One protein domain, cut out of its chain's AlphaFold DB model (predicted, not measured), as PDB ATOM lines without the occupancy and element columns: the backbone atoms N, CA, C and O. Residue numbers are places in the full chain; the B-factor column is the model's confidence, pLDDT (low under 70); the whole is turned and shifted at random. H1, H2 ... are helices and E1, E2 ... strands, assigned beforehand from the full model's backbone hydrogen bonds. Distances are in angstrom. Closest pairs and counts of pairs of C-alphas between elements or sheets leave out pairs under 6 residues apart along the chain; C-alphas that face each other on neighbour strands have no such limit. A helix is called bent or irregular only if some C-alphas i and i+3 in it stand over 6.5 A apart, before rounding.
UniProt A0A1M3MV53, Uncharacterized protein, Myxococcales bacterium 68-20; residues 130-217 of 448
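AT A GLANCE: This is residues 130 to 217 of the 448 residues of an uncharacterized protein of Myxococcales bacterium 68-20 (UniProt A0A1M3MV53). A small three-strand sheet is covered on one face by two helices, the long H4 running along E1 and E2 and the short H3 slantwise over E3; H2 packs on H3, and H1 packs on H2, off the sheet. The link of the E1 and E2 hairpin, with Val 141, lies at one end of the long axis, and H1, with Arg 155, at the other. The printed part has 88 residues, in chain order E1 E2 H1 H2 E3 H3 H4, with a sheet E1 - E2 - E3, all antiparallel, in the mixed class of helices and strands. The whole is compact, with a radius of gyration of the C-alphas of 12.0 A and spans of 36 by 26 by 20 A.

HOW THE PARTS SIT: E1, residues 131 to 137, and E2, residues 143 to 149, form a hairpin, with N 133 and O 145 within hydrogen-bond range at 3.0 A. E2 is also antiparallel to E3, residues 181 to 184, with N 148 and O 183 at 2.9 A. The pairing is staggered: E2 pairs with E1 over residues 143 to 147 and with E3 over 147 to 149. H4, residues 203 to 216, and H3, residues 190 to 197, are on one face of this sheet, two layers, helices over strands. H4 lies over E1 and E2 at a height over the sheet of 8.6 A, only just along the strands at 28 degrees to E2 on the local plane; its closest C-alphas to E1 are those of Ala 204 and Ile 136, 5.2 A. H3 lies over E3, slantwise to the strands at 54 degrees on the local plane, with the C-alphas of Leu 184 and Ile 193 the closest at 6.6 A. H3 and H4 only just touch, only at the corner, with 3 pairs of C-alphas within 8 A, the closest Ile 197 and Ala 204 at 5.3 A. H2, residues 173 to 179, only grazes the sheet and touches H3, about perpendicular at 80 degrees, closest at the C-alphas of Glu 173 and Gly 191, 4.8 A. H1, residues 154 to 164, is not on the sheet; it touches H2 at a steep tilt of 63 degrees, opposite ways, closest at the C-alphas of Ala 157 and Ala 178, 4.7 A. Every O i to N i+4 pair is within hydrogen-bond range in H2 and H3, 9 of 10 in H4 and 5 of 7 in H1.

IN THESE COORDINATES: E1 begins at C-alpha 131 (228.910, 252.328, 178.865) and is 16.3 A long; E2 is 17.7 A, E3 7.3 A. H1, 14.6 A, is irregular, C-alphas 156 and 159 being 7.1 A apart. H2 is 10.2 A and H3 10.6 A; H4, 20.3 A, ends at C-alpha 216 (225.464, 253.641, 191.580).

THE WHOLE: The C-alphas of Val 141 and Arg 155 are the two farthest apart, 37.0 A. The printed part has no cut; the link from H1 to H2 is short, the others tight. Mean pLDDT of the printed part is 90.8, and no printed residue is under 70.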
ATOM      1  N   PRO A 130     225.884 249.069 177.125       94.56
ATOM      2  CA  PRO A 130     227.313 249.355 177.036       94.56
ATOM      3  C   PRO A 130     227.598 250.823 177.374       94.56
ATOM      4  O   PRO A 130     227.107 251.713 176.689       94.56
ATOM      5  N   LEU A 131     228.401 251.039 178.409       92.62
ATOM      6  CA  LEU A 131     228.910 252.328 178.865       92.62
ATOM      7  C   LEU A 131     230.346 252.486 178.375       92.62
ATOM      8  O   LEU A 131     231.102 251.511 178.390       92.62
ATOM      9  N   GLU A 132     230.707 253.676 177.907       90.06
ATOM     10  CA  GLU A 132     232.068 253.968 177.455       90.06
ATOM     11  C   GLU A 132     233.043 253.992 178.632       90.06
ATOM     12  O   GLU A 132     232.679 254.291 179.766       90.06
ATOM     13  N   THR A 133     234.283 253.604 178.362       87.31
ATOM     14  CA  THR A 133     235.359 253.585 179.348       87.31
ATOM     15  C   THR A 133     236.702 253.696 178.638       87.31
ATOM     16  O   THR A 133     236.796 253.493 177.419       87.31
ATOM     17  N   LEU A 134     237.758 253.967 179.401       82.19
ATOM     18  CA  LEU A 134     239.107 253.953 178.868       82.19
ATOM     19  C   LEU A 134     239.487 252.585 178.284       82.19
ATOM     20  O   LEU A 134     238.951 251.553 178.693       82.19
ATOM     21  N   PRO A 135     240.413 252.537 177.309       84.38
ATOM     22  CA  PRO A 135     240.789 251.282 176.670       84.38
ATOM     23  C   PRO A 135     241.451 250.279 177.633       84.38
ATOM     24  O   PRO A 135     242.645 250.355 177.911       84.38
ATOM     25  N   ILE A 136     240.707 249.252 178.036       85.25
ATOM     26  CA  ILE A 136     241.171 248.138 178.877       85.25
ATOM     27  C   ILE A 136     241.795 247.053 178.002       85.25
ATOM     28  O   ILE A 136     241.172 246.607 177.028       85.25
ATOM     29  N   ARG A 137     243.000 246.558 178.315       85.38
ATOM     30  CA  ARG A 137     243.624 245.519 177.476       85.38
ATOM     31  C   ARG A 137     243.001 244.150 177.714       85.38
ATOM     32  O   ARG A 137     242.968 243.602 178.807       85.38
ATOM     33  N   LEU A 138     242.601 243.508 176.621       84.44
ATOM     34  CA  LEU A 138     242.126 242.126 176.586       84.44
ATOM     35  C   LEU A 138     243.213 241.215 175.998       84.44
ATOM     36  O   LEU A 138     243.043 240.599 174.937       84.44
ATOM     37  N   GLY A 139     244.361 241.161 176.675       76.25
ATOM     38  CA  GLY A 139     245.586 240.518 176.188       76.25
ATOM     39  C   GLY A 139     246.397 241.420 175.248       76.25
ATOM     40  O   GLY A 139     246.313 242.637 175.308       76.25
ATOM     41  N   HIS A 140     247.203 240.836 174.354       71.94
ATOM     42  CA  HIS A 140     248.225 241.601 173.612       71.94
ATOM     43  C   HIS A 140     247.726 242.479 172.451       71.94
ATOM     44  O   HIS A 140     248.478 243.328 171.987       71.94
ATOM     45  N   VAL A 141     246.528 242.234 171.908       71.75
ATOM     46  CA  VAL A 141     246.094 242.843 170.624       71.75
ATOM     47  C   VAL A 141     244.694 243.450 170.689       71.75
ATOM     48  O   VAL A 141     244.292 244.178 169.791       71.75
ATOM     49  N   ARG A 142     243.907 243.124 171.716       83.12
ATOM     50  CA  ARG A 142     242.514 243.567 171.819       83.12
ATOM     51  C   ARG A 142     242.376 244.531 172.976       83.12
ATOM     52  O   ARG A 142     243.015 244.331 174.002       83.12
ATOM     53  N   GLN A 143     241.497 245.505 172.808       88.81
ATOM     54  CA  GLN A 143     241.068 246.405 173.866       88.81
ATOM     55  C   GLN A 143     239.544 246.363 173.984       88.81
ATOM     56  O   GLN A 143     238.845 246.066 173.008       88.81
ATOM     57  N   ALA A 144     239.047 246.603 175.189       89.12
ATOM     58  CA  ALA A 144     237.660 246.930 175.457       89.12
ATOM     59  C   ALA A 144     237.579 248.422 175.764       89.12
ATOM     60  O   ALA A 144     238.331 248.911 176.589       89.12
ATOM     61  N   THR A 145     236.660 249.116 175.107       91.00
ATOM     62  CA  THR A 145     236.339 250.527 175.377       91.00
ATOM     63  C   THR A 145     234.931 250.669 175.946       91.00
ATOM     64  O   THR A 145     234.378 251.760 175.989       91.00
ATOM     65  N   THR A 146     234.303 249.544 176.308       94.12
ATOM     66  CA  THR A 146     232.964 249.527 176.889       94.12
ATOM     67  C   THR A 146     232.836 248.517 178.019       94.12
ATOM     68  O   THR A 146     233.412 247.424 177.968       94.12
ATOM     69  N   ILE A 147     232.028 248.868 179.012       95.00
ATOM     70  CA  ILE A 147     231.640 248.043 180.155       95.00
ATOM     71  C   ILE A 147     230.111 247.956 180.187       95.00
ATOM     72  O   ILE A 147     229.423 248.924 179.892       95.00
ATOM     73  N   THR A 148     229.545 246.800 180.528       97.12
ATOM     74  CA  THR A 148     228.107 246.690 180.827       97.12
ATOM     75  C   THR A 148     227.935 246.181 182.242       97.12
ATOM     76  O   THR A 148     228.380 245.075 182.557       97.12
ATOM     77  N   LEU A 149     227.254 246.977 183.064       97.38
ATOM     78  CA  LEU A 149     226.885 246.627 184.429       97.38
ATOM     79  C   LEU A 149     225.409 246.229 184.492       97.38
ATOM     80  O   LEU A 149     224.548 246.911 183.940       97.38
ATOM     81  N   ALA A 150     225.109 245.131 185.170       96.69
ATOM     82  CA  ALA A 150     223.755 244.741 185.524       96.69
ATOM     83  C   ALA A 150     223.324 245.408 186.836       96.69
ATOM     84  O   ALA A 150     224.154 245.597 187.725       96.69
ATOM     85  N   PRO A 151     222.019 245.675 187.021       95.69
ATOM     86  CA  PRO A 151     221.492 246.089 188.313       95.69
ATOM     87  C   PRO A 151     221.847 245.109 189.427       95.69
ATOM     88  O   PRO A 151     221.716 243.893 189.258       95.69
ATOM     89  N   ARG A 152     222.248 245.659 190.577       97.00
ATOM     90  CA  ARG A 152     222.529 244.902 191.795       97.00
ATOM     91  C   ARG A 152     221.713 245.413 192.964       97.00
ATOM     92  O   ARG A 152     221.533 246.618 193.158       97.00
ATOM     93  N   THR A 153     221.218 244.460 193.737       98.00
ATOM     94  CA  THR A 153     220.737 244.694 195.092       98.00
ATOM     95  C   THR A 153     221.885 244.593 196.089       98.00
ATOM     96  O   THR A 153     222.902 243.953 195.820       98.00
ATOM     97  N   VAL A 154     221.686 245.153 197.281       97.94
ATOM     98  CA  VAL A 154     222.600 245.003 198.424       97.94
ATOM     99  C   VAL A 154     222.994 243.537 198.629       97.94
ATOM    100  O   VAL A 154     224.175 243.217 198.703       97.94
ATOM    101  N   ARG A 155     222.025 242.613 198.652       97.50
ATOM    102  CA  ARG A 155     222.265 241.174 198.855       97.50
ATOM    103  C   ARG A 155     223.204 240.574 197.812       97.50
ATOM    104  O   ARG A 155     223.998 239.700 198.145       97.50
ATOM    105  N   GLU A 156     223.073 241.004 196.562       97.62
ATOM    106  CA  GLU A 156     223.890 240.517 195.449       97.62
ATOM    107  C   GLU A 156     225.304 241.104 195.470       97.62
ATOM    108  O   GLU A 156     226.230 240.417 195.050       97.62
ATOM    109  N   ALA A 157     225.474 242.320 195.996       97.00
ATOM    110  CA  ALA A 157     226.764 242.998 196.125       97.00
ATOM    111  C   ALA A 157     227.558 242.594 197.381       97.00
ATOM    112  O   ALA A 157     228.770 242.771 197.429       97.00
ATOM    113  N   MET A 158     226.922 241.993 198.392       94.94
ATOM    114  CA  MET A 158     227.607 241.570 199.628       94.94
ATOM    115  C   MET A 158     228.889 240.733 199.415       94.94
ATOM    116  O   MET A 158     229.847 240.950 200.158       94.94
ATOM    117  N   PRO A 159     228.973 239.785 198.454       94.38
ATOM    118  CA  PRO A 159     230.223 239.073 198.190       94.38
ATOM    119  C   PRO A 159     231.348 239.998 197.709       94.38
ATOM    120  O   PRO A 159     232.494 239.784 198.094       94.38
ATOM    121  N   PHE A 160     231.017 241.035 196.931       94.94
ATOM    122  CA  PHE A 160     231.960 242.062 196.487       94.94
ATOM    123  C   PHE A 160     232.481 242.873 197.679       94.94
ATOM    124  O   PHE A 160     233.688 242.941 197.896       94.94
ATOM    125  N   TRP A 161     231.589 243.359 198.542       94.50
ATOM    126  CA  TRP A 161     231.971 244.072 199.769       94.50
ATOM    127  C   TRP A 161     232.828 243.236 200.729       94.50
ATOM    128  O   TRP A 161     233.718 243.757 201.396       94.50
ATOM    129  N   ALA A 162     232.586 241.925 200.795       92.12
ATOM    130  CA  ALA A 162     233.389 241.005 201.598       92.12
ATOM    131  C   ALA A 162     234.761 240.686 200.978       92.12
ATOM    132  O   ALA A 162     235.644 240.194 201.685       92.12
ATOM    133  N   ALA A 163     234.928 240.892 199.671       91.25
ATOM    134  CA  ALA A 163     236.193 240.704 198.973       91.25
ATOM    135  C   ALA A 163     237.077 241.958 199.046       91.25
ATOM    136  O   ALA A 163     238.283 241.810 199.211       91.25
ATOM    137  N   LEU A 164     236.489 243.162 199.023       90.44
ATOM    138  CA  LEU A 164     237.209 244.443 199.131       90.44
ATOM    139  C   LEU A 164     238.046 244.587 200.408       90.44
ATOM    140  O   LEU A 164     239.086 245.233 200.397       90.44
ATOM    141  N   VAL A 165     237.617 243.962 201.504       87.81
ATOM    142  CA  VAL A 165     238.323 244.020 202.795       87.81
ATOM    143  C   VAL A 165     239.433 242.969 202.936       87.81
ATOM    144  O   VAL A 165     240.072 242.878 203.985       87.81
ATOM    145  N   ARG A 166     239.653 242.131 201.914       86.38
ATOM    146  CA  ARG A 166     240.720 241.120 201.907       86.38
ATOM    147  C   ARG A 166     241.982 241.693 201.279       86.38
ATOM    148  O   ARG A 166     241.924 242.337 200.240       86.38
ATOM    149  N   ASP A 167     243.123 241.361 201.875       83.12
ATOM    150  CA  ASP A 167     244.443 241.646 201.317       83.12
ATOM    151  C   ASP A 167     245.212 240.323 201.101       83.12
ATOM    152  O   ASP A 167     245.453 239.593 202.076       83.12
ATOM    153  N   PRO A 168     245.574 239.963 199.852       84.94
ATOM    154  CA  PRO A 168     245.309 240.699 198.609       84.94
ATOM    155  C   PRO A 168     243.843 240.608 198.151       84.94
ATOM    156  O   PRO A 168     243.153 239.631 198.449       84.94
ATOM    157  N   LEU A 169     243.400 241.602 197.371       86.25
ATOM    158  CA  LEU A 169     242.111 241.578 196.677       86.25
ATOM    159  C   LEU A 169     242.076 240.405 195.684       86.25
ATOM    160  O   LEU A 169     242.896 240.327 194.769       86.25
ATOM    161  N   GLU A 170     241.117 239.500 195.852       88.12
ATOM    162  CA  GLU A 170     240.918 238.352 194.962       88.12
ATOM    163  C   GLU A 170     239.857 238.691 193.905       88.12
ATOM    164  O   GLU A 170     238.683 238.879 194.230       88.12
ATOM    165  N   ILE A 171     240.257 238.758 192.630       89.94
ATOM    166  CA  ILE A 171     239.350 239.040 191.510       89.94
ATOM    167  C   ILE A 171     238.972 237.720 190.835       89.94
ATOM    168  O   ILE A 171     239.636 237.248 189.915       89.94
ATOM    169  N   ASP A 172     237.874 237.115 191.284       92.50
ATOM    170  CA  ASP A 172     237.366 235.855 190.744       92.50
ATOM    171  C   ASP A 172     236.018 236.002 190.008       92.50
ATOM    172  O   ASP A 172     235.502 237.095 189.762       92.50
ATOM    173  N   GLU A 173     235.449 234.876 189.572       95.62
ATOM    174  CA  GLU A 173     234.148 234.862 188.896       95.62
ATOM    175  C   GLU A 173     233.003 235.335 189.805       95.62
ATOM    176  O   GLU A 173     232.082 235.997 189.316       95.62
ATOM    177  N   ASP A 174     233.047 235.019 191.099       94.12
ATOM    178  CA  ASP A 174     231.997 235.403 192.041       94.12
ATOM    179  C   ASP A 174     232.047 236.915 192.303       94.12
ATOM    180  O   ASP A 174     231.002 237.567 192.321       94.12
ATOM    181  N   MET A 175     233.251 237.486 192.379       93.19
ATOM    182  CA  MET A 175     233.509 238.923 192.445       93.19
ATOM    183  C   MET A 175     232.932 239.666 191.234       93.19
ATOM    184  O   MET A 175     232.141 240.595 191.392       93.19
ATOM    185  N   VAL A 176     233.248 239.206 190.015       95.88
ATOM    186  CA  VAL A 176     232.731 239.785 188.756       95.88
ATOM    187  C   VAL A 176     231.199 239.727 188.693       95.88
ATOM    188  O   VAL A 176     230.548 240.648 188.196       95.88
ATOM    189  N   ARG A 177     230.589 238.660 189.223       96.81
ATOM    190  CA  ARG A 177     229.125 238.551 189.311       96.81
ATOM    191  C   ARG A 177     228.537 239.493 190.360       96.81
ATOM    192  O   ARG A 177     227.484 240.072 190.098       96.81
ATOM    193  N   ALA A 178     229.192 239.638 191.510       96.50
ATOM    194  CA  ALA A 178     228.719 240.449 192.629       96.50
ATOM    195  C   ALA A 178     228.770 241.953 192.329       96.50
ATOM    196  O   ALA A 178     227.794 242.648 192.604       96.50
ATOM    197  N   ILE A 179     229.838 242.434 191.679       95.62
ATOM    198  CA  ILE A 179     229.911 243.816 191.168       95.62
ATOM    199  C   ILE A 179     228.901 244.060 190.031       95.62
ATOM    200  O   ILE A 179     228.483 245.181 189.775       95.62
ATOM    201  N   GLY A 180     228.464 242.992 189.355       96.69
ATOM    202  CA  GLY A 180     227.492 243.059 188.271       96.69
ATOM    203  C   GLY A 180     228.075 243.307 186.894       96.69
ATOM    204  O   GLY A 180     227.351 243.754 186.013       96.69
ATOM    205  N   LEU A 181     229.340 242.974 186.676       96.56
ATOM    206  CA  LEU A 181     230.003 243.150 185.393       96.56
ATOM    207  C   LEU A 181     229.574 242.061 184.392       96.56
ATOM    208  O   LEU A 181     230.180 240.994 184.282       96.56
ATOM    209  N   ASP A 182     228.506 242.348 183.648       96.69
ATOM    210  CA  ASP A 182     227.915 241.464 182.633       96.69
ATOM    211  C   ASP A 182     228.765 241.399 181.354       96.69
ATOM    212  O   ASP A 182     228.779 240.383 180.644       96.69
ATOM    213  N   ALA A 183     229.474 242.486 181.033       96.19
ATOM    214  CA  ALA A 183     230.347 242.549 179.872       96.19
ATOM    215  C   ALA A 183     231.556 243.465 180.053       96.19
ATOM    216  O   ALA A 183     231.435 244.571 180.564       96.19
ATOM    217  N   LEU A 184     232.681 243.037 179.474       94.50
ATOM    218  CA  LEU A 184     233.861 243.866 179.234       94.50
ATOM    219  C   LEU A 184     234.194 243.816 177.736       94.50
ATOM    220  O   LEU A 184     234.721 242.817 177.228       94.50
ATOM    221  N   GLY A 185     233.790 244.848 176.996       92.69
ATOM    222  CA  GLY A 185     233.828 244.902 175.537       92.69
ATOM    223  C   GLY A 185     233.123 243.690 174.912       92.69
ATOM    224  O   GLY A 185     231.906 243.547 175.047       92.69
ATOM    225  N   PRO A 186     233.835 242.772 174.228       92.06
ATOM    226  CA  PRO A 186     233.264 241.536 173.687       92.06
ATOM    227  C   PRO A 186     233.203 240.362 174.686       92.06
ATOM    228  O   PRO A 186     232.635 239.317 174.359       92.06
ATOM    229  N   LEU A 187     233.821 240.463 175.868       94.75
ATOM    230  CA  LEU A 187     233.799 239.393 176.869       94.75
ATOM    231  C   LEU A 187     232.459 239.388 177.615       94.75
ATOM    232  O   LEU A 187     231.903 240.443 177.905       94.75
ATOM    233  N   ARG A 188     231.928 238.191 177.878       96.06
ATOM    234  CA  ARG A 188     230.675 237.944 178.628       96.06
ATOM    235  C   ARG A 188     230.811 236.834 179.672       96.06
ATOM    236  O   ARG A 188     229.894 236.584 180.436       96.06
ATOM    237  N   ASP A 189     231.917 236.096 179.630       96.56
ATOM    238  CA  ASP A 189     232.175 234.991 180.551       96.56
ATOM    239  C   ASP A 189     232.890 235.550 181.787       96.56
ATOM    240  O   ASP A 189     234.003 236.062 181.620       96.56
ATOM    241  N   PRO A 190     232.299 235.469 182.992       96.12
ATOM    242  CA  PRO A 190     232.859 236.104 184.183       96.12
ATOM    243  C   PRO A 190     234.281 235.649 184.509       96.12
ATOM    244  O   PRO A 190     235.143 236.478 184.776       96.12
ATOM    245  N   GLY A 191     234.585 234.355 184.370       95.69
ATOM    246  CA  GLY A 191     235.938 233.847 184.601       95.69
ATOM    247  C   GLY A 191     236.970 234.357 183.584       95.69
ATOM    248  O   GLY A 191     238.161 234.442 183.878       95.69
ATOM    249  N   ARG A 192     236.565 234.686 182.350       94.25
ATOM    250  CA  ARG A 192     237.439 235.371 181.378       94.25
ATOM    251  C   ARG A 192     237.577 236.862 181.653       94.25
ATOM    252  O   ARG A 192     238.639 237.386 181.343       94.25
ATOM    253  N   ILE A 193     236.539 237.507 182.175       94.75
ATOM    254  CA  ILE A 193     236.580 238.913 182.581       94.75
ATOM    255  C   ILE A 193     237.531 239.071 183.773       94.75
ATOM    256  O   ILE A 193     238.471 239.847 183.670       94.75
ATOM    257  N   ALA A 194     237.378 238.252 184.817       94.12
ATOM    258  CA  ALA A 194     238.252 238.239 185.992       94.12
ATOM    259  C   ALA A 194     239.739 238.150 185.605       94.12
ATOM    260  O   ALA A 194     240.526 239.035 185.913       94.12
ATOM    261  N   ARG A 195     240.098 237.156 184.778       91.81
ATOM    262  CA  ARG A 195     241.470 237.000 184.258       91.81
ATOM    263  C   ARG A 195     241.966 238.170 183.407       91.81
ATOM    264  O   ARG A 195     243.172 238.314 183.253       91.81
ATOM    265  N   ALA A 196     241.069 238.903 182.747       90.44
ATOM    266  CA  ALA A 196     241.460 240.071 181.966       90.44
ATOM    267  C   ALA A 196     241.804 241.239 182.894       90.44
ATOM    268  O   ALA A 196     242.826 241.875 182.681       90.44
ATOM    269  N   ILE A 197     241.001 241.447 183.942       90.19
ATOM    270  CA  ILE A 197     241.237 242.476 184.960       90.19
ATOM    271  C   ILE A 197     242.545 242.197 185.709       90.19
ATOM    272  O   ILE A 197     243.402 243.070 185.782       90.19
ATOM    273  N   GLU A 198     242.755 240.959 186.173       88.75
ATOM    274  CA  GLU A 198     243.995 240.559 186.863       88.75
ATOM    275  C   GLU A 198     245.261 240.740 186.007       88.75
ATOM    276  O   GLU A 198     246.360 240.848 186.544       88.75
ATOM    277  N   ALA A 199     245.134 240.726 184.677       86.81
ATOM    278  CA  ALA A 199     246.269 240.789 183.760       86.81
ATOM    279  C   ALA A 199     246.644 242.214 183.314       86.81
ATOM    280  O   ALA A 199     247.651 242.357 182.620       86.81
ATOM    281  N   ASP A 200     245.844 243.233 183.645       80.19
ATOM    282  CA  ASP A 200     245.990 244.606 183.126       80.19
ATOM    283  C   ASP A 200     246.687 245.571 184.106       80.19
ATOM    284  O   ASP A 200     246.546 246.784 183.985       80.19
ATOM    285  N   ASP A 201     247.434 245.040 185.082       73.31
ATOM    286  CA  ASP A 201     248.244 245.796 186.056       73.31
ATOM    287  C   ASP A 201     247.503 246.980 186.736       73.31
ATOM    288  O   ASP A 201     248.125 247.973 187.104       73.31
ATOM    289  N   GLY A 202     246.180 246.879 186.921       77.88
ATOM    290  CA  GLY A 202     245.349 247.860 187.641       77.88
ATOM    291  C   GLY A 202     244.502 248.790 186.764       77.88
ATOM    292  O   GLY A 202     243.406 249.147 187.177       77.88
ATOM    293  N   ALA A 203     244.900 249.081 185.520       78.81
ATOM    294  CA  ALA A 203     244.172 250.031 184.661       78.81
ATOM    295  C   ALA A 203     242.721 249.596 184.370       78.81
ATOM    296  O   ALA A 203     241.798 250.409 184.349       78.81
ATOM    297  N   ALA A 204     242.500 248.288 184.202       84.69
ATOM    298  CA  ALA A 204     241.161 247.715 184.096       84.69
ATOM    299  C   ALA A 204     240.292 247.988 185.325       84.69
ATOM    300  O   ALA A 204     239.081 248.144 185.190       84.69
ATOM    301  N   TRP A 205     240.893 247.979 186.513       87.31
ATOM    302  CA  TRP A 205     240.184 248.161 187.770       87.31
ATOM    303  C   TRP A 205     239.730 249.608 187.941       87.31
ATOM    304  O   TRP A 205     238.557 249.822 188.230       87.31
ATOM    305  N   ASP A 206     240.597 250.574 187.641       85.62
ATOM    306  CA  ASP A 206     240.281 252.009 187.687       85.62
ATOM    307  C   ASP A 206     239.138 252.359 186.720       85.62
ATOM    308  O   ASP A 206     238.138 252.972 187.085       85.62
ATOM    309  N   ALA A 207     239.222 251.845 185.493       87.12
ATOM    310  CA  ALA A 207     238.196 252.017 184.470       87.12
ATOM    311  C   ALA A 207     236.840 251.380 184.853       87.12
ATOM    312  O   ALA A 207     235.778 251.870 184.459       87.12
ATOM    313  N   ILE A 208     236.855 250.280 185.619       90.44
ATOM    314  CA  ILE A 208     235.646 249.672 186.193       90.44
ATOM    315  C   ILE A 208     235.120 250.504 187.363       90.44
ATOM    316  O   ILE A 208     233.901 250.645 187.479       90.44
ATOM    317  N   ALA A 209     236.004 251.049 188.201       90.69
ATOM    318  CA  ALA A 209     235.640 251.891 189.332       90.69
ATOM    319  C   ALA A 209     234.853 253.120 188.886       90.69
ATOM    320  O   ALA A 209     233.746 253.327 189.382       90.69
ATOM    321  N   ASP A 210     235.333 253.840 187.875       88.38
ATOM    322  CA  ASP A 210     234.634 255.008 187.325       88.38
ATOM    323  C   ASP A 210     233.210 254.681 186.872       88.38
ATOM    324  O   ASP A 210     232.242 255.333 187.275       88.38
ATOM    325  N   VAL A 211     233.060 253.621 186.071       92.12
ATOM    326  CA  VAL A 211     231.754 253.214 185.539       92.12
ATOM    327  C   VAL A 211     230.832 252.718 186.656       92.12
ATOM    328  O   VAL A 211     229.631 252.997 186.633       92.12
ATOM    329  N   PHE A 212     231.367 251.995 187.642       94.38
ATOM    330  CA  PHE A 212     230.603 251.514 188.794       94.38
ATOM    331  C   PHE A 212     230.090 252.675 189.650       94.38
ATOM    332  O   PHE A 212     228.899 252.725 189.966       94.38
ATOM    333  N   LEU A 213     230.968 253.624 189.985       93.31
ATOM    334  CA  LEU A 213     230.617 254.794 190.780       93.31
ATOM    335  C   LEU A 213     229.555 255.633 190.060       93.31
ATOM    336  O   LEU A 213     228.510 255.907 190.644       93.31
ATOM    337  N   ALA A 214     229.735 255.927 188.770       91.06
ATOM    338  CA  ALA A 214     228.762 256.691 187.981       91.06
ATOM    339  C   ALA A 214     227.392 255.989 187.826       91.06
ATOM    340  O   ALA A 214     226.356 256.641 187.665       91.06
ATOM    341  N   ALA A 215     227.353 254.653 187.883       93.06
ATOM    342  CA  ALA A 215     226.116 253.875 187.782       93.06
ATOM    343  C   ALA A 215     225.367 253.708 189.118       93.06
ATOM    344  O   ALA A 215     224.177 253.372 189.123       93.06
ATOM    345  N   HIS A 216     226.037 253.909 190.256       94.56
ATOM    346  CA  HIS A 216     225.464 253.641 191.580       94.56
ATOM    347  C   HIS A 216     225.433 254.850 192.517       94.56
ATOM    348  O   HIS A 216     224.666 254.835 193.479       94.56
ATOM    349  N   TYR A 217     226.171 255.916 192.215       94.69
ATOM    350  CA  TYR A 217     226.213 257.141 193.005       94.69
ATOM    351  C   TYR A 217     225.733 258.331 192.168       94.69
ATOM    352  O   TYR A 217     226.442 258.763 191.262       94.69
TER     353      TYR A 217